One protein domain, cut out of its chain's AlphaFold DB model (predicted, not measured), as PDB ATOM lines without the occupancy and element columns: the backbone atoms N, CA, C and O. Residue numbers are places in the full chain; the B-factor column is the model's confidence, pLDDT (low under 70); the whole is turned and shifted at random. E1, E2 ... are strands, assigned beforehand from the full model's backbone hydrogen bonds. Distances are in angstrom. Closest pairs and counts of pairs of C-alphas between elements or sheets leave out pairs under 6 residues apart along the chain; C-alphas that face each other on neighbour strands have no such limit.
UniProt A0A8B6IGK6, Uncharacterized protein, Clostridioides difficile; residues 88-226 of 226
ATOM      1  N   VAL A  88     153.331 161.851 185.519       96.06
ATOM      2  CA  VAL A  88     154.039 163.128 185.415       96.06
ATOM      3  C   VAL A  88     153.132 164.275 185.842       96.06
ATOM      4  O   VAL A  88     151.922 164.234 185.625       96.06
ATOM      5  N   ALA A  89     153.717 165.294 186.460       97.00
ATOM      6  CA  ALA A  89     153.061 166.554 186.779       97.00
ATOM      7  C   ALA A  89     154.079 167.691 186.684       97.00
ATOM      8  O   ALA A  89     155.270 167.488 186.923       97.00
ATOM      9  N   SER A  90     153.618 168.888 186.349       97.62
ATOM     10  CA  SER A  90     154.452 170.085 186.318       97.62
ATOM     11  C   SER A  90     153.642 171.320 186.683       97.62
ATOM     12  O   SER A  90     152.409 171.302 186.681       97.62
ATOM     13  N   GLY A  91     154.335 172.404 187.010       97.12
ATOM     14  CA  GLY A  91     153.688 173.666 187.336       97.12
ATOM     15  C   GLY A  91     154.677 174.752 187.717       97.12
ATOM     16  O   GLY A  91     155.875 174.654 187.452       97.12
ATOM     17  N   ARG A  92     154.159 175.807 188.352       95.69
ATOM     18  CA  ARG A  92     154.957 176.920 188.877       95.69
ATOM     19  C   ARG A  92     154.654 177.141 190.352       95.69
ATOM     20  O   ARG A  92     153.521 176.944 190.779       95.69
ATOM     21  N   THR A  93     155.653 177.549 191.123       94.00
ATOM     22  CA  THR A  93     155.489 177.921 192.536       94.00
ATOM     23  C   THR A  93     156.445 179.042 192.910       94.00
ATOM     24  O   THR A  93     157.547 179.127 192.372       94.00
ATOM     25  N   SER A  94     156.055 179.886 193.858       91.12
ATOM     26  CA  SER A  94     156.991 180.799 194.507       91.12
ATOM     27  C   SER A  94     157.842 180.067 195.542       91.12
ATOM     28  O   SER A  94     157.462 179.018 196.073       91.12
ATOM     29  N   THR A  95     159.008 180.642 195.820       90.38
ATOM     30  CA  THR A  95     159.841 180.246 196.959       90.38
ATOM     31  C   THR A  95     159.213 180.758 198.247       90.38
ATOM     32  O   THR A  95     158.810 181.919 198.319       90.38
ATOM     33  N   LEU A  96     159.172 179.918 199.273       89.81
ATOM     34  CA  LEU A  96     158.850 180.318 200.637       89.81
ATOM     35  C   LEU A  96     160.146 180.738 201.335       89.81
ATOM     36  O   LEU A  96     161.079 179.939 201.426       89.81
ATOM     37  N   THR A  97     160.207 181.979 201.811       84.69
ATOM     38  CA  THR A  97     161.332 182.511 202.597       84.69
ATOM     39  C   THR A  97     160.943 182.657 204.064       84.69
ATOM     40  O   THR A  97     159.769 182.552 204.417       84.69
ATOM     41  N   ASP A  98     161.941 182.863 204.928       75.69
ATOM     42  CA  ASP A  98     161.757 183.199 206.352       75.69
ATOM     43  C   ASP A  98     160.984 182.139 207.158       75.69
ATOM     44  O   ASP A  98     160.399 182.399 208.208       75.69
ATOM     45  N   THR A  99     161.010 180.899 206.677       82.69
ATOM     46  CA  THR A  99     160.450 179.749 207.381       82.69
ATOM     47  C   THR A  99     161.356 179.344 208.542       82.69
ATOM     48  O   THR A  99     162.581 179.375 208.413       82.69
ATOM     49  N   THR A 100     160.778 178.820 209.619       90.00
ATOM     50  CA  THR A 100     161.525 178.139 210.694       90.00
ATOM     51  C   THR A 100     161.883 176.688 210.352       90.00
ATOM     52  O   THR A 100     162.472 175.987 211.174       90.00
ATOM     53  N   SER A 101     161.534 176.234 209.145       94.25
ATOM     54  CA  SER A 101     161.759 174.874 208.668       94.25
ATOM     55  C   SER A 101     163.240 174.526 208.593       94.25
ATOM     56  O   SER A 101     164.080 175.329 208.177       94.25
ATOM     57  N   THR A 102     163.546 173.286 208.956       93.75
ATOM     58  CA  THR A 102     164.910 172.773 209.016       93.75
ATOM     59  C   THR A 102     165.110 171.554 208.130       93.75
ATOM     60  O   THR A 102     164.202 170.743 207.927       93.75
ATOM     61  N   ALA A 103     166.329 171.417 207.622       93.25
ATOM     62  CA  ALA A 103     166.784 170.287 206.831       93.25
ATOM     63  C   ALA A 103     168.109 169.751 207.385       93.25
ATOM     64  O   ALA A 103     168.838 170.445 208.094       93.25
ATOM     65  N   TYR A 104     168.424 168.505 207.051       91.69
ATOM     66  CA  TYR A 104     169.637 167.826 207.502       91.69
ATOM     67  C   TYR A 104     170.556 167.588 206.315       91.69
ATOM     68  O   TYR A 104     170.089 167.153 205.265       91.69
ATOM     69  N   LEU A 105     171.851 167.855 206.477       90.25
ATOM     70  CA  LEU A 105     172.832 167.643 205.415       90.25
ATOM     71  C   LEU A 105     173.022 166.153 205.113       90.25
ATOM     72  O   LEU A 105     172.995 165.320 206.017       90.25
ATOM     73  N   TYR A 106     173.227 165.828 203.835       86.50
ATOM     74  CA  TYR A 106     173.413 164.452 203.362       86.50
ATOM     75  C   TYR A 106     174.745 163.841 203.818       86.50
ATOM     76  O   TYR A 106     174.794 162.688 204.246       86.50
ATOM     77  N   VAL A 107     175.810 164.644 203.790       79.56
ATOM     78  CA  VAL A 107     177.133 164.360 204.361       79.56
ATOM     79  C   VAL A 107     177.509 165.587 205.186       79.56
ATOM     80  O   VAL A 107     177.327 166.711 204.716       79.56
ATOM     81  N   ASN A 108     177.995 165.401 206.412       64.38
ATOM     82  CA  ASN A 108     178.439 166.512 207.247       64.38
ATOM     83  C   ASN A 108     179.974 166.575 207.322       64.38
ATOM     84  O   ASN A 108     180.664 165.563 207.268       64.38
ATOM     85  N   SER A 109     180.505 167.789 207.451       54.56
ATOM     86  CA  SER A 109     181.894 168.062 207.852       54.56
ATOM     87  C   SER A 109     181.995 168.518 209.315       54.56
ATOM     88  O   SER A 109     183.087 168.759 209.818       54.56
ATOM     89  N   GLN A 110     180.858 168.654 210.007       54.69
ATOM     90  CA  GLN A 110     180.772 169.131 211.387       54.69
ATOM     91  C   GLN A 110     180.513 167.975 212.354       54.69
ATOM     92  O   GLN A 110     179.801 167.029 212.042       54.69
ATOM     93  N   SER A 111     181.058 168.081 213.560       54.09
ATOM     94  CA  SER A 111     181.133 167.062 214.615       54.09
ATOM     95  C   SER A 111     179.798 166.491 215.138       54.09
ATOM     96  O   SER A 111     179.831 165.617 216.001       54.09
ATOM     97  N   ASN A 112     178.630 166.914 214.632       60.56
ATOM     98  CA  ASN A 112     177.332 166.342 215.013       60.56
ATOM     99  C   ASN A 112     176.411 166.077 213.791       60.56
ATOM    100  O   ASN A 112     175.908 167.023 213.182       60.56
ATOM    101  N   PRO A 113     176.132 164.805 213.440       61.22
ATOM    102  CA  PRO A 113     175.262 164.412 212.317       61.22
ATOM    103  C   PRO A 113     173.764 164.662 212.542       61.22
ATOM    104  O   PRO A 113     172.944 164.382 211.664       61.22
ATOM    105  N   ASN A 114     173.396 165.191 213.711       71.44
ATOM    106  CA  ASN A 114     172.020 165.480 214.097       71.44
ATOM    107  C   ASN A 114     171.730 166.980 214.214       71.44
ATOM    108  O   ASN A 114     170.693 167.334 214.767       71.44
ATOM    109  N   TYR A 115     172.606 167.861 213.722       80.69
ATOM    110  CA  TYR A 115     172.338 169.297 213.771       80.69
ATOM    111  C   TYR A 115     171.486 169.749 212.567       80.69
ATOM    112  O   TYR A 115     171.955 169.659 211.428       80.69
ATOM    113  N   PRO A 116     170.240 170.213 212.781       87.19
ATOM    114  CA  PRO A 116     169.419 170.772 211.715       87.19
ATOM    115  C   PRO A 116     169.981 172.115 211.233       87.19
ATOM    116  O   PRO A 116     170.406 172.940 212.041       87.19
ATOM    117  N   ILE A 117     169.915 172.378 209.927       88.50
ATOM    118  CA  ILE A 117     170.204 173.703 209.362       88.50
ATOM    119  C   ILE A 117     168.949 174.316 208.746       88.50
ATOM    120  O   ILE A 117     168.050 173.600 208.308       88.50
ATOM    121  N   ASN A 118     168.893 175.646 208.698       90.81
ATOM    122  CA  ASN A 118     167.845 176.377 207.992       90.81
ATOM    123  C   ASN A 118     168.367 176.793 206.601       90.81
ATOM    124  O   ASN A 118     169.271 177.626 206.537       90.81
ATOM    125  N   PRO A 119     167.828 176.240 205.495       89.81
ATOM    126  CA  PRO A 119     168.244 176.602 204.132       89.81
ATOM    127  C   PRO A 119     167.899 178.045 203.719       89.81
ATOM    128  O   PRO A 119     168.423 178.550 202.731       89.81
ATOM    129  N   GLY A 120     166.985 178.709 204.432       87.75
ATOM    130  CA  GLY A 120     166.502 180.060 204.137       87.75
ATOM    131  C   GLY A 120     165.460 180.153 203.013       87.75
ATOM    132  O   GLY A 120     164.735 181.147 202.958       87.75
ATOM    133  N   GLY A 121     165.351 179.138 202.149       91.56
ATOM    134  CA  GLY A 121     164.347 179.032 201.090       91.56
ATOM    135  C   GLY A 121     163.749 177.628 200.993       91.56
ATOM    136  O   GLY A 121     164.420 176.635 201.276       91.56
ATOM    137  N   TRP A 122     162.479 177.541 200.596       94.88
ATOM    138  CA  TRP A 122     161.761 176.275 200.422       94.88
ATOM    139  C   TRP A 122     160.810 176.307 199.228       94.88
ATOM    140  O   TRP A 122     160.224 177.343 198.908       94.88
ATOM    141  N   VAL A 123     160.595 175.148 198.616       95.50
ATOM    142  CA  VAL A 123     159.537 174.910 197.627       95.50
ATOM    143  C   VAL A 123     158.486 173.993 198.243       95.50
ATOM    144  O   VAL A 123     158.836 172.982 198.845       95.50
ATOM    145  N   ASN A 124     157.204 174.348 198.098       95.81
ATOM    146  CA  ASN A 124     156.071 173.574 198.609       95.81
ATOM    147  C   ASN A 124     155.043 173.313 197.505       95.81
ATOM    148  O   ASN A 124     154.328 174.225 197.093       95.81
ATOM    149  N   ILE A 125     154.955 172.065 197.054       97.19
ATOM    150  CA  ILE A 125     153.959 171.598 196.094       97.19
ATOM    151  C   ILE A 125     152.966 170.715 196.838       97.19
ATOM    152  O   ILE A 125     153.346 169.703 197.423       97.19
ATOM    153  N   LYS A 126     151.686 171.078 196.779       94.31
ATOM    154  CA  LYS A 126     150.583 170.327 197.391       94.31
ATOM    155  C   LYS A 126     149.662 169.760 196.318       94.31
ATOM    156  O   LYS A 126     149.630 170.257 195.198       94.31
ATOM    157  N   GLY A 127     148.879 168.748 196.686       89.62
ATOM    158  CA  GLY A 127     147.816 168.220 195.824       89.62
ATOM    159  C   GLY A 127     148.311 167.394 194.635       89.62
ATOM    160  O   GLY A 127     147.572 167.216 193.672       89.62
ATOM    161  N   LEU A 128     149.541 166.870 194.693       93.44
ATOM    162  CA  LEU A 128     149.981 165.853 193.742       93.44
ATOM    163  C   LEU A 128     149.168 164.573 193.969       93.44
ATOM    164  O   LEU A 128     149.102 164.038 195.071       93.44
ATOM    165  N   ASN A 129     148.570 164.060 192.902       93.31
ATOM    166  CA  ASN A 129     147.791 162.818 192.867       93.31
ATOM    167  C   ASN A 129     148.669 161.544 192.846       93.31
ATOM    168  O   ASN A 129     148.174 160.434 192.633       93.31
ATOM    169  N   PHE A 130     149.977 161.689 193.053       95.94
ATOM    170  CA  PHE A 130     150.943 160.611 193.231       95.94
ATOM    171  C   PHE A 130     152.166 161.119 194.011       95.94
ATOM    172  O   PHE A 130     152.471 162.307 193.979       95.94
ATOM    173  N   ILE A 131     152.896 160.213 194.670       96.75
ATOM    174  CA  ILE A 131     154.208 160.527 195.257       96.75
ATOM    175  C   ILE A 131     155.272 160.392 194.155       96.75
ATOM    176  O   ILE A 131     155.425 159.278 193.639       96.75
ATOM    177  N   PRO A 132     155.970 161.465 193.745       97.25
ATOM    178  CA  PRO A 132     157.005 161.368 192.721       97.25
ATOM    179  C   PRO A 132     158.229 160.614 193.237       97.25
ATOM    180  O   PRO A 132     158.554 160.712 194.414       97.25
ATOM    181  N   ASN A 133     158.925 159.907 192.350       96.50
ATOM    182  CA  ASN A 133     160.254 159.371 192.641       96.50
ATOM    183  C   ASN A 133     161.359 160.383 192.348       96.50
ATOM    184  O   ASN A 133     162.406 160.355 192.986       96.50
ATOM    185  N   ILE A 134     161.140 161.261 191.367       97.00
ATOM    186  CA  ILE A 134     162.046 162.360 191.042       97.00
ATOM    187  C   ILE A 134     161.237 163.647 191.007       97.00
ATOM    188  O   ILE A 134     160.183 163.728 190.369       97.00
ATOM    189  N   PHE A 135     161.766 164.662 191.673       98.31
ATOM    190  CA  PHE A 135     161.283 166.027 191.608       98.31
ATOM    191  C   PHE A 135     162.415 166.938 191.147       98.31
ATOM    192  O   PHE A 135     163.531 166.875 191.660       98.31
ATOM    193  N   PHE A 136     162.117 167.795 190.183       98.31
ATOM    194  CA  PHE A 136     163.034 168.794 189.671       98.31
ATOM    195  C   PHE A 136     162.350 170.153 189.685       98.31
ATOM    196  O   PHE A 136     161.180 170.264 189.322       98.31
ATOM    197  N   ALA A 137     163.079 171.192 190.064       97.62
ATOM    198  CA  ALA A 137     162.605 172.553 189.916       97.62
ATOM    199  C   ALA A 137     163.739 173.479 189.499       97.62
ATOM    200  O   ALA A 137     164.881 173.314 189.921       97.62
ATOM    201  N   GLU A 138     163.415 174.477 188.688       95.19
ATOM    202  CA  GLU A 138     164.372 175.467 188.226       95.19
ATOM    203  C   GLU A 138     163.779 176.868 188.246       95.19
ATOM    204  O   GLU A 138     162.581 177.059 188.025       95.19
ATOM    205  N   CYS A 139     164.623 177.847 188.539       91.75
ATOM    206  CA  CYS A 139     164.272 179.250 188.440       91.75
ATOM    207  C   CYS A 139     165.452 180.042 187.894       91.75
ATOM    208  O   CYS A 139     166.602 179.791 188.253       91.75
ATOM    209  N   GLU A 140     165.159 181.042 187.074       89.88
ATOM    210  CA  GLU A 140     166.123 182.040 186.643       89.88
ATOM    211  C   GLU A 140     165.715 183.433 187.104       89.88
ATOM    212  O   GLU A 140     164.535 183.792 187.107       89.88
ATOM    213  N   CYS A 141     166.705 184.227 187.500       85.81
ATOM    214  CA  CYS A 141     166.494 185.633 187.799       85.81
ATOM    215  C   CYS A 141     167.744 186.458 187.496       85.81
ATOM    216  O   CYS A 141     168.874 185.967 187.572       85.81
ATOM    217  N   THR A 142     167.534 187.733 187.194       84.62
ATOM    218  CA  THR A 142     168.595 188.709 186.952       84.62
ATOM    219  C   THR A 142     168.523 189.839 187.974       84.62
ATOM    220  O   THR A 142     167.443 190.308 188.332       84.62
ATOM    221  N   THR A 143     169.678 190.280 188.465       82.31
ATOM    222  CA  THR A 143     169.802 191.512 189.261       82.31
ATOM    223  C   THR A 143     170.309 192.640 188.374       82.31
ATOM    224  O   THR A 143     171.053 192.384 187.434       82.31
ATOM    225  N   ASN A 144     169.949 193.892 188.672       73.38
ATOM    226  CA  ASN A 144     170.261 195.025 187.789       73.38
ATOM    227  C   ASN A 144     171.515 195.835 188.175       73.38
ATOM    228  O   ASN A 144     171.845 196.769 187.454       73.38
ATOM    229  N   SER A 145     172.239 195.508 189.257       70.69
ATOM    230  CA  SER A 145     173.525 196.164 189.562       70.69
ATOM    231  C   SER A 145     174.350 195.438 190.648       70.69
ATOM    232  O   SER A 145     173.909 195.404 191.799       70.69
ATOM    233  N   PRO A 146     175.533 194.871 190.326       70.44
ATOM    234  CA  PRO A 146     175.971 194.542 188.968       70.44
ATOM    235  C   PRO A 146     174.986 193.558 188.313       70.44
ATOM    236  O   PRO A 146     174.263 192.836 189.009       70.44
ATOM    237  N   THR A 147     174.941 193.525 186.976       82.31
ATOM    238  CA  THR A 147     174.117 192.539 186.268       82.31
ATOM    239  C   THR A 147     174.634 191.139 186.556       82.31
ATOM    240  O   THR A 147     175.699 190.749 186.071       82.31
ATOM    241  N   GLN A 148     173.888 190.398 187.371       86.38
ATOM    242  CA  GLN A 148     174.175 189.008 187.690       86.38
ATOM    243  C   GLN A 148     173.002 188.159 187.243       86.38
ATOM    244  O   GLN A 148     171.843 188.462 187.529       86.38
ATOM    245  N   PHE A 149     173.327 187.091 186.531       89.00
ATOM    246  CA  PHE A 149     172.385 186.059 186.158       89.00
ATOM    247  C   PHE A 149     172.493 184.914 187.161       89.00
ATOM    248  O   PHE A 149     173.592 184.419 187.429       89.00
ATOM    249  N   TYR A 150     171.343 184.488 187.670       89.44
ATOM    250  CA  TYR A 150     171.203 183.366 188.582       89.44
ATOM    251  C   TYR A 150     170.352 182.277 187.936       89.44
ATOM    252  O   TYR A 150     169.291 182.565 187.382       89.44
ATOM    253  N   LYS A 151     170.794 181.025 188.065       92.44
ATOM    254  CA  LYS A 151     170.002 179.828 187.785       92.44
ATOM    255  C   LYS A 151     169.990 178.964 189.035       92.44
ATOM    256  O   LYS A 151     171.024 178.427 189.432       92.44
ATOM    257  N   TYR A 152     168.830 178.851 189.656       93.25
ATOM    258  CA  TYR A 152     168.613 177.971 190.791       93.25
ATOM    259  C   TYR A 152     168.042 176.650 190.308       93.25
ATOM    260  O   TYR A 152     167.113 176.636 189.502       93.25
ATOM    261  N   LEU A 153     168.593 175.552 190.808       95.94
ATOM    262  CA  LEU A 153     168.187 174.194 190.481       95.94
ATOM    263  C   LEU A 153     167.906 173.440 191.775       95.94
ATOM    264  O   LEU A 153     168.647 173.559 192.753       95.94
ATOM    265  N   ILE A 154     166.849 172.644 191.759       97.56
ATOM    266  CA  ILE A 154     166.495 171.704 192.813       97.56
ATOM    267  C   ILE A 154     166.316 170.348 192.151       97.56
ATOM    268  O   ILE A 154     165.598 170.234 191.159       97.56
ATOM    269  N   PHE A 155     166.943 169.324 192.710       97.56
ATOM    270  CA  PHE A 155     166.755 167.943 192.293       97.56
ATOM    271  C   PHE A 155     166.566 167.079 193.531       97.56
ATOM    272  O   PHE A 155     167.414 167.089 194.416       97.56
ATOM    273  N   ALA A 156     165.470 166.341 193.609       96.81
ATOM    274  CA  ALA A 156     165.147 165.525 194.764       96.81
ATOM    275  C   ALA A 156     164.693 164.128 194.354       96.81
ATOM    276  O   ALA A 156     164.001 163.964 193.346       96.81
ATOM    277  N   THR A 157     165.064 163.135 195.157       95.50
ATOM    278  CA  THR A 157     164.706 161.731 194.943       95.50
ATOM    279  C   THR A 157     163.788 161.217 196.041       95.50
ATOM    280  O   THR A 157     163.808 161.714 197.167       95.50
ATOM    281  N   TYR A 158     162.985 160.212 195.715       94.81
ATOM    282  CA  TYR A 158     162.203 159.428 196.660       94.81
ATOM    283  C   TYR A 158     162.096 157.978 196.185       94.81
ATOM    284  O   TYR A 158     161.599 157.711 195.085       94.81
ATOM    285  N   LEU A 159     162.541 157.039 197.018       92.00
ATOM    286  CA  LEU A 159     162.632 155.614 196.705       92.00
ATOM    287  C   LEU A 159     163.364 155.342 195.381       92.00
ATOM    288  O   LEU A 159     162.970 154.463 194.614       92.00
ATOM    289  N   ILE A 160     164.420 156.110 195.101       86.19
ATOM    290  CA  ILE A 160     165.351 155.802 194.013       86.19
ATOM    291  C   ILE A 160     166.541 155.051 194.621       86.19
ATOM    292  O   ILE A 160     167.202 155.606 195.499       86.19
ATOM    293  N   PRO A 161     166.841 153.817 194.171       70.62
ATOM    294  CA  PRO A 161     167.976 153.056 194.681       70.62
ATOM    295  C   PRO A 161     169.276 153.865 194.604       70.62
ATOM    296  O   PRO A 161     169.681 154.311 193.529       70.62
ATOM    297  N   SER A 162     169.935 154.054 195.746       70.50
ATOM    298  CA  SER A 162     171.238 154.712 195.850       70.50
ATOM    299  C   SER A 162     172.153 153.877 196.742       70.50
ATOM    300  O   SER A 162     171.682 153.143 197.601       70.50
ATOM    301  N   LEU A 163     173.474 154.001 196.574       70.88
ATOM    302  CA  LEU A 163     174.464 153.221 197.339       70.88
ATOM    303  C   LEU A 163     174.369 153.395 198.866       70.88
ATOM    304  O   LEU A 163     174.989 152.635 199.601       70.88
ATOM    305  N   SER A 164     173.661 154.422 199.342       72.81
ATOM    306  CA  SER A 164     173.534 154.728 200.770       72.81
ATOM    307  C   SER A 164     172.136 154.476 201.339       72.81
ATOM    308  O   SER A 164     171.907 154.809 202.502       72.81
ATOM    309  N   ASP A 165     171.207 153.965 200.519       71.81
ATOM    310  CA  ASP A 165     169.778 153.785 200.830       71.81
ATOM    311  C   ASP A 165     169.067 155.057 201.337       71.81
ATOM    312  O   ASP A 165     168.001 155.001 201.950       71.81
ATOM    313  N   LYS A 166     169.654 156.233 201.085       83.31
ATOM    314  CA  LYS A 166     169.084 157.531 201.443       83.31
ATOM    315  C   LYS A 166     168.647 158.275 200.200       83.31
ATOM    316  O   LYS A 166     169.428 158.485 199.269       83.31
ATOM    317  N   ASP A 167     167.411 158.742 200.252       91.69
ATOM    318  CA  ASP A 167     166.914 159.762 199.352       91.69
ATOM    319  C   ASP A 167     167.497 161.131 199.702       91.69
ATOM    320  O   ASP A 167     167.804 161.427 200.865       91.69
ATOM    321  N   PHE A 168     167.634 161.991 198.698       93.06
ATOM    322  CA  PHE A 168     168.303 163.273 198.864       93.06
ATOM    323  C   PHE A 168     167.618 164.408 198.115       93.06
ATOM    324  O   PHE A 168     166.808 164.197 197.216       93.06
ATOM    325  N   VAL A 169     167.986 165.628 198.494       95.56
ATOM    326  CA  VAL A 169     167.669 166.867 197.786       95.56
ATOM    327  C   VAL A 169     168.972 167.603 197.519       95.56
ATOM    328  O   VAL A 169     169.711 167.897 198.453       95.56
ATOM    329  N   ILE A 170     169.247 167.930 196.265       95.38
ATOM    330  CA  ILE A 170     170.312 168.837 195.850       95.38
ATOM    331  C   ILE A 170     169.680 170.190 195.571       95.38
ATOM    332  O   ILE A 170     168.720 170.285 194.807       95.38
ATOM    333  N   THR A 171     170.253 171.235 196.149       95.25
ATOM    334  CA  THR A 171     169.977 172.618 195.767       95.25
ATOM    335  C   THR A 171     171.247 173.226 195.208       95.25
ATOM    336  O   THR A 171     172.287 173.155 195.865       95.25
ATOM    337  N   THR A 172     171.161 173.860 194.046       94.62
ATOM    338  CA  THR A 172     172.299 174.499 193.386       94.62
ATOM    339  C   THR A 172     171.934 175.913 192.966       94.62
ATOM    340  O   THR A 172     170.918 176.126 192.308       94.62
ATOM    341  N   ALA A 173     172.786 176.874 193.303       92.19
ATOM    342  CA  ALA A 173     172.769 178.226 192.775       92.19
ATOM    343  C   ALA A 173     173.942 178.400 191.811       92.19
ATOM    344  O   ALA A 173     175.105 178.439 192.215       92.19
ATOM    345  N   LEU A 174     173.635 178.520 190.523       92.88
ATOM    346  CA  LEU A 174     174.597 178.921 189.509       92.88
ATOM    347  C   LEU A 174     174.507 180.432 189.341       92.88
ATOM    348  O   LEU A 174     173.423 180.959 189.094       92.88
ATOM    349  N   ARG A 175     175.636 181.129 189.429       91.19
ATOM    350  CA  ARG A 175     175.693 182.578 189.210       91.19
ATOM    351  C   ARG A 175     176.828 182.966 188.274       91.19
ATOM    352  O   ARG A 175     177.904 182.359 188.312       91.19
ATOM    353  N   LYS A 176     176.594 184.003 187.477       90.94
ATOM    354  CA  LYS A 176     177.623 184.672 186.675       90.94
ATOM    355  C   LYS A 176     177.293 186.146 186.475       90.94
ATOM    356  O   LYS A 176     176.122 186.526 186.469       90.94
ATOM    357  N   THR A 177     178.313 186.961 186.266       89.31
ATOM    358  CA  THR A 177     178.188 188.310 185.710       89.31
ATOM    359  C   THR A 177     178.285 188.267 184.185       89.31
ATOM    360  O   THR A 177     178.681 187.256 183.601       89.31
ATOM    361  N   ASN A 178     177.944 189.371 183.517       82.50
ATOM    362  CA  ASN A 178     178.060 189.467 182.056       82.50
ATOM    363  C   ASN A 178     179.509 189.339 181.546       82.50
ATOM    364  O   ASN A 178     179.708 188.952 180.399       82.50
ATOM    365  N   SER A 179     180.505 189.658 182.376       85.75
ATOM    366  CA  SER A 179     181.928 189.536 182.035       85.75
ATOM    367  C   SER A 179     182.500 188.133 182.254       85.75
ATOM    368  O   SER A 179     183.601 187.849 181.786       85.75
ATOM    369  N   ASP A 180     181.785 187.254 182.960       89.31
ATOM    370  CA  ASP A 180     182.301 185.931 183.301       89.31
ATOM    371  C   ASP A 180     182.135 184.941 182.142       89.31
ATOM    372  O   ASP A 180     181.065 184.801 181.546       89.31
ATOM    373  N   THR A 181     183.186 184.165 181.877       91.31
ATOM    374  CA  THR A 181     183.162 183.081 180.879       91.31
ATOM    375  C   THR A 181     182.588 181.774 181.430       91.31
ATOM    376  O   THR A 181     182.252 180.875 180.658       91.31
ATOM    377  N   LYS A 182     182.467 181.644 182.759       93.50
ATOM    378  CA  LYS A 182     181.989 180.439 183.452       93.50
ATOM    379  C   LYS A 182     181.047 180.803 184.595       93.50
ATOM    380  O   LYS A 182     181.175 181.856 185.208       93.50
ATOM    381  N   PHE A 183     180.129 179.895 184.905       93.06
ATOM    382  CA  PHE A 183     179.323 179.984 186.117       93.06
ATOM    383  C   PHE A 183     180.140 179.589 187.345       93.06
ATOM    384  O   PHE A 183     180.916 178.634 187.301       93.06
ATOM    385  N   THR A 184     179.901 180.282 188.454       93.62
ATOM    386  CA  THR A 184     180.231 179.763 189.787       93.62
ATOM    387  C   THR A 184     179.020 179.014 190.329       93.62
ATOM    388  O   THR A 184     177.883 179.414 190.068       93.62
ATOM    389  N   ALA A 185     179.262 177.919 191.043       92.62
ATOM    390  CA  ALA A 185     178.221 177.082 191.620       92.62
ATOM    391  C   ALA A 185     178.367 177.063 193.140       92.62
ATOM    392  O   ALA A 185     179.449 176.779 193.652       92.62
ATOM    393  N   ASP A 186     177.272 177.343 193.833       91.44
ATOM    394  CA  ASP A 186     177.103 177.045 195.251       91.44
ATOM    395  C   ASP A 186     176.049 175.943 195.373       91.44
ATOM    396  O   ASP A 186     175.048 175.958 194.653       91.44
ATOM    397  N   SER A 187     176.296 174.912 196.173       92.06
ATOM    398  CA  SER A 187     175.419 173.744 196.235       92.06
ATOM    399  C   SER A 187     175.413 173.095 197.600       92.06
ATOM    400  O   SER A 187     176.441 172.985 198.259       92.06
ATOM    401  N   GLN A 188     174.247 172.578 197.970       91.81
ATOM    402  CA  GLN A 188     174.067 171.795 199.178       91.81
ATOM    403  C   GLN A 188     173.256 170.540 198.875       91.81
ATOM    404  O   GLN A 188     172.336 170.555 198.057       91.81
ATOM    405  N   VAL A 189     173.607 169.453 199.561       92.69
ATOM    406  CA  VAL A 189     172.857 168.197 199.539       92.69
ATOM    407  C   VAL A 189     172.243 167.953 200.912       92.69
ATOM    408  O   VAL A 189     172.940 168.020 201.933       92.69
ATOM    409  N   TYR A 190     170.949 167.657 200.927       92.50
ATOM    410  CA  TYR A 190     170.139 167.373 202.103       92.50
ATOM    411  C   TYR A 190     169.582 165.953 202.049       92.50
ATOM    412  O   TYR A 190     169.373 165.400 200.973       92.50
ATOM    413  N   ILE A 191     169.296 165.383 203.213       91.44
ATOM    414  CA  ILE A 191     168.551 164.130 203.347       91.44
ATOM    415  C   ILE A 191     167.070 164.426 203.087       91.44
ATOM    416  O   ILE A 191     166.505 165.338 203.702       91.44
ATOM    417  N   ASN A 192     166.438 163.662 202.198       92.25
ATOM    418  CA  ASN A 192     164.985 163.693 202.045       92.25
ATOM    419  C   ASN A 192     164.312 162.857 203.151       92.25
ATOM    420  O   ASN A 192     164.898 161.905 203.659       92.25
ATOM    421  N   ASN A 193     163.079 163.207 203.526       89.00
ATOM    422  CA  ASN A 193     162.318 162.582 204.617       89.00
ATOM    423  C   ASN A 193     162.983 162.700 206.000       89.00
ATOM    424  O   ASN A 193     162.861 161.813 206.846       89.00
ATOM    425  N   ARG A 194     163.679 163.816 206.252       90.25
ATOM    426  CA  ARG A 194     164.251 164.144 207.564       90.25
ATOM    427  C   ARG A 194     164.087 165.627 207.881       90.25
ATOM    428  O   ARG A 194     164.318 166.484 207.030       90.25
ATOM    429  N   GLY A 195     163.743 165.938 209.131       90.62
ATOM    430  CA  GLY A 195     163.365 167.297 209.518       90.62
ATOM    431  C   GLY A 195     162.044 167.674 208.857       90.62
ATOM    432  O   GLY A 195     161.089 166.904 208.918       90.62
ATOM    433  N   ASN A 196     161.999 168.836 208.209       95.62
ATOM    434  CA  ASN A 196     160.828 169.256 207.446       95.62
ATOM    435  C   ASN A 196     160.873 168.822 205.975       95.62
ATOM    436  O   ASN A 196     159.849 168.900 205.311       95.62
ATOM    437  N   THR A 197     162.014 168.356 205.461       95.69
ATOM    438  CA  THR A 197     162.131 167.907 204.068       95.69
ATOM    439  C   THR A 197     161.310 166.643 203.834       95.69
ATOM    440  O   THR A 197     161.535 165.641 204.517       95.69
ATOM    441  N   TYR A 198     160.410 166.656 202.849       95.88
ATOM    442  CA  TYR A 198     159.659 165.470 202.455       95.88
ATOM    443  C   TYR A 198     159.294 165.423 200.969       95.88
ATOM    444  O   TYR A 198     159.009 166.434 200.322       95.88
ATOM    445  N   ILE A 199     159.185 164.189 200.478       96.44
ATOM    446  CA  ILE A 199     158.389 163.817 199.309       96.44
ATOM    447  C   ILE A 199     157.486 162.674 199.762       96.44
ATOM    448  O   ILE A 199     157.965 161.582 200.062       96.44
ATOM    449  N   ASN A 200     156.187 162.933 199.890       93.69
ATOM    450  CA  ASN A 200     155.233 161.965 200.436       93.69
ATOM    451  C   ASN A 200     153.799 162.250 199.940       93.69
ATOM    452  O   ASN A 200     153.588 163.026 199.012       93.69
ATOM    453  N   ASN A 201     152.793 161.638 200.572       91.69
ATOM    454  CA  ASN A 201     151.374 161.812 200.222       91.69
ATOM    455  C   ASN A 201     150.843 163.253 200.360       91.69
ATOM    456  O   ASN A 201     149.787 163.563 199.818       91.69
ATOM    457  N   GLN A 202     151.533 164.133 201.087       91.56
ATOM    458  CA  GLN A 202     151.172 165.550 201.215       91.56
ATOM    459  C   GLN A 202     151.694 166.388 200.035       91.56
ATOM    460  O   GLN A 202     151.270 167.532 199.860       91.56
ATOM    461  N   GLY A 203     152.594 165.819 199.224       95.19
ATOM    462  CA  GLY A 203     153.233 166.452 198.079       95.19
ATOM    463  C   GLY A 203     154.752 166.523 198.239       95.19
ATOM    464  O   GLY A 203     155.387 165.560 198.671       95.19
ATOM    465  N   VAL A 204     155.334 167.663 197.878       98.06
ATOM    466  CA  VAL A 204     156.781 167.906 197.910       98.06
ATOM    467  C   VAL A 204     157.052 169.149 198.742       98.06
ATOM    468  O   VAL A 204     156.567 170.227 198.406       98.06
ATOM    469  N   TYR A 205     157.851 169.018 199.795       97.56
ATOM    470  CA  TYR A 205     158.359 170.152 200.557       97.56
ATOM    471  C   TYR A 205     159.858 170.007 200.744       97.56
ATOM    472  O   TYR A 205     160.329 169.175 201.518       97.56
ATOM    473  N   VAL A 206     160.617 170.784 199.980       97.62
ATOM    474  CA  VAL A 206     162.065 170.603 199.863       97.62
ATOM    475  C   VAL A 206     162.808 171.931 199.986       97.62
ATOM    476  O   VAL A 206     162.259 172.972 199.602       97.62
ATOM    477  N   PRO A 207     164.049 171.908 200.507       95.88
ATOM    478  CA  PRO A 207     164.925 173.066 200.508       95.88
ATOM    479  C   PRO A 207     165.066 173.681 199.117       95.88
ATOM    480  O   PRO A 207     165.115 172.980 198.106       95.88
ATOM    481  N   ALA A 208     165.174 175.000 199.091       93.12
ATOM    482  CA  ALA A 208     165.508 175.797 197.926       93.12
ATOM    483  C   ALA A 208     166.560 176.829 198.333       93.12
ATOM    484  O   ALA A 208     166.670 177.200 199.503       93.12
ATOM    485  N   TYR A 209     167.324 177.329 197.367       86.44
ATOM    486  CA  TYR A 209     168.246 178.418 197.660       86.44
ATOM    487  C   TYR A 209     167.451 179.676 198.036       86.44
ATOM    488  O   TYR A 209     166.463 179.992 197.366       86.44
ATOM    489  N   ARG A 210     167.862 180.395 199.090       82.00
ATOM    490  CA  ARG A 210     167.257 181.687 199.440       82.00
ATOM    491  C   ARG A 210     167.597 182.693 198.334       82.00
ATOM    492  O   ARG A 210     168.768 183.042 198.190       82.00
ATOM    493  N   PRO A 211     166.620 183.161 197.550       73.38
ATOM    494  CA  PRO A 211     166.924 184.020 196.424       73.38
ATOM    495  C   PRO A 211     167.395 185.399 196.887       73.38
ATOM    496  O   PRO A 211     166.856 185.972 197.833       73.38
ATOM    497  N   SER A 212     168.375 185.956 196.173       70.75
ATOM    498  CA  SER A 212     168.873 187.322 196.394       70.75
ATOM    499  C   SER A 212     167.886 188.415 195.958       70.75
ATOM    500  O   SER A 212     168.109 189.590 196.233       70.75
ATOM    501  N   VAL A 213     166.818 188.044 195.246       71.00
ATOM    502  CA  VAL A 213     165.788 188.953 194.727       71.00
ATOM    503  C   VAL A 213     164.430 188.626 195.329       71.00
ATOM    504  O   VAL A 213     164.134 187.477 195.655       71.00
ATOM    505  N   SER A 214     163.584 189.646 195.456       65.88
ATOM    506  CA  SER A 214     162.194 189.456 195.867       65.88
ATOM    507  C   SER A 214     161.429 188.735 194.752       65.88
ATOM    508  O   SER A 214     161.474 189.175 193.608       65.88
ATOM    509  N   TYR A 215     160.711 187.664 195.101       65.81
ATOM    510  CA  TYR A 215     159.860 186.853 194.214       65.81
ATOM    511  C   TYR A 215     160.599 185.999 193.169       65.81
ATOM    512  O   TYR A 215     160.793 186.378 192.018       65.81
ATOM    513  N   THR A 216     160.920 184.766 193.561       80.44
ATOM    514  CA  THR A 216     161.537 183.744 192.701       80.44
ATOM    515  C   THR A 216     160.523 182.641 192.415       80.44
ATOM    516  O   THR A 216     160.073 181.954 193.339       80.44
ATOM    517  N   LEU A 217     160.131 182.517 191.141       90.50
ATOM    518  CA  LEU A 217     159.155 181.543 190.650       90.50
ATOM    519  C   LEU A 217     159.862 180.340 190.028       90.50
ATOM    520  O   LEU A 217     160.444 180.449 188.950       90.50
ATOM    521  N   TYR A 218     159.753 179.191 190.678       94.06
ATOM    522  CA  TYR A 218     160.264 177.927 190.173       94.06
ATOM    523  C   TYR A 218     159.269 177.281 189.212       94.06
ATOM    524  O   TYR A 218     158.107 177.079 189.574       94.06
ATOM    525  N   ASN A 219     159.735 176.911 188.021       97.06
ATOM    526  CA  ASN A 219     159.089 175.886 187.206       97.06
ATOM    527  C   ASN A 219     159.467 174.529 187.796       97.06
ATOM    528  O   ASN A 219     160.649 174.275 188.027       97.06
ATOM    529  N   TRP A 220     158.496 173.662 188.049       98.00
ATOM    530  CA  TRP A 220     158.742 172.360 188.657       98.00
ATOM    531  C   TRP A 220     158.142 171.226 187.839       98.00
ATOM    532  O   TRP A 220     157.158 171.404 187.121       98.00
ATOM    533  N   TYR A 221     158.754 170.056 187.982       98.38
ATOM    534  CA  TYR A 221     158.436 168.821 187.288       98.38
ATOM    535  C   TYR A 221     158.574 167.661 188.269       98.38
ATOM    536  O   TYR A 221     159.526 167.584 189.044       98.38
ATOM    537  N   ALA A 222     157.616 166.750 188.234       98.12
ATOM    538  CA  ALA A 222     157.532 165.602 189.115       98.12
ATOM    539  C   ALA A 222     157.237 164.366 188.267       98.12
ATOM    540  O   ALA A 222     156.321 164.390 187.443       98.12
ATOM    541  N   ILE A 223     157.994 163.291 188.472       97.31
ATOM    542  CA  ILE A 223     157.785 162.012 187.792       97.31
ATOM    543  C   ILE A 223     157.784 160.863 188.796       97.31
ATOM    544  O   ILE A 223     158.600 160.813 189.718       97.31
ATOM    545  N   LYS A 224     156.852 159.931 188.608       96.62
ATOM    546  CA  LYS A 224     156.819 158.625 189.264       96.62
ATOM    547  C   LYS A 224     157.017 157.536 188.224       96.62
ATOM    548  O   LYS A 224     156.337 157.553 187.199       96.62
ATOM    549  N   PHE A 225     157.891 156.593 188.537       94.69
ATOM    550  CA  PHE A 225     158.037 155.320 187.843       94.69
ATOM    551  C   PHE A 225     157.087 154.327 188.524       94.69
ATOM    552  O   PHE A 225     157.115 154.193 189.751       94.69
ATOM    553  N   VAL A 226     156.162 153.748 187.759       89.50
ATOM    554  CA  VAL A 226     155.118 152.829 188.253       89.50
ATOM    555  C   VAL A 226     155.587 151.388 188.144       89.50
ATOM    556  O   VAL A 226     156.193 151.047 187.105       89.50
TER     557      VAL A 226
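AT A GLANCE: This is residues 88 to 226 of the 226 residues of an uncharacterized protein of Clostridioides difficile (UniProt A0A8B6IGK6). Two sheets form a lopsided sandwich: a large, twisted sheet of six strands is covered over part of one face by a small sheet of three, E2, E8 and E7, whose strands cross it at 43 degrees. The hairpin of E3 and E4 holds the two longest strands, 11 residues each, in the large sheet, and residues 95 to 119 form a long loop before E2. The printed part has 139 residues, no named helix and nine named strands, E1 to E9 in order, and its class is all strand. The large sheet runs E1, E9, E3, E4, E5, E6 and the small one E2, E8, E7, both antiparallel throughout. The whole is compact, with a radius of gyration of the C-alphas of 15.3 A and spans of 44 by 39 by 29 A.

IN THESE COORDINATES: E1, residues 88 to 94, begins at C-alpha 88 (154.039, 163.128, 185.415). E2 is residues 120 to 126. E3, residues 134 to 144, is 33.8 A long and ends at C-alpha 144 (170.261, 195.025, 187.789). E4, residues 147 to 157, is 33.4 A long, and E5, residues 168 to 177, 30.0 A. E6 is residues 184 to 191, E7 residues 198 to 200 and E8 residues 203 to 209. E9, residues 217 to 225, is 26.4 A long and ends at C-alpha 225 (158.037, 155.320, 187.843).

HOW THE PARTS SIT: In the large sheet, E1 is an edge strand beside E9, with N 91 and O 220 3.0 A apart. E9 is antiparallel to E3 at 166 degrees, with N 136 and O 221 2.8 A apart. E3, E4, E5 and E6 form a meander, each strand the antiparallel neighbour of the one before; N 139 and O 152, N 153 and O 172, and N 171 and O 188 are 2.9, 2.8 and 2.9 A apart. In the small sheet E8 is the inner strand: N 123 of E2 and O 206 are 2.9 A apart, as are N 198 of E7 and O 205. The facing parts of the sheets are 9.1 A apart centre to centre. The closest C-alphas of E5 and E8, Thr 171 and Ala 208, are 5.9 A apart; those of E1 and E2, Ser 94 and Val 123, 7.1 A. E2 and E9 are near each other, and E1 and E6 are apart.

THE WHOLE: The C-alphas farthest apart, Ser 145 and Val 226, are 47.1 A apart. The printed part has no cut and ends at the chain's last residue. The link from E1 to E2, 25 residues, is long; within it residues 96 to 97 pair antiparallel with residues 121 to 122 of E2. The mean pLDDT of the printed part is 88.5, and residues 108 to 113 and 214 to 215 are under 70.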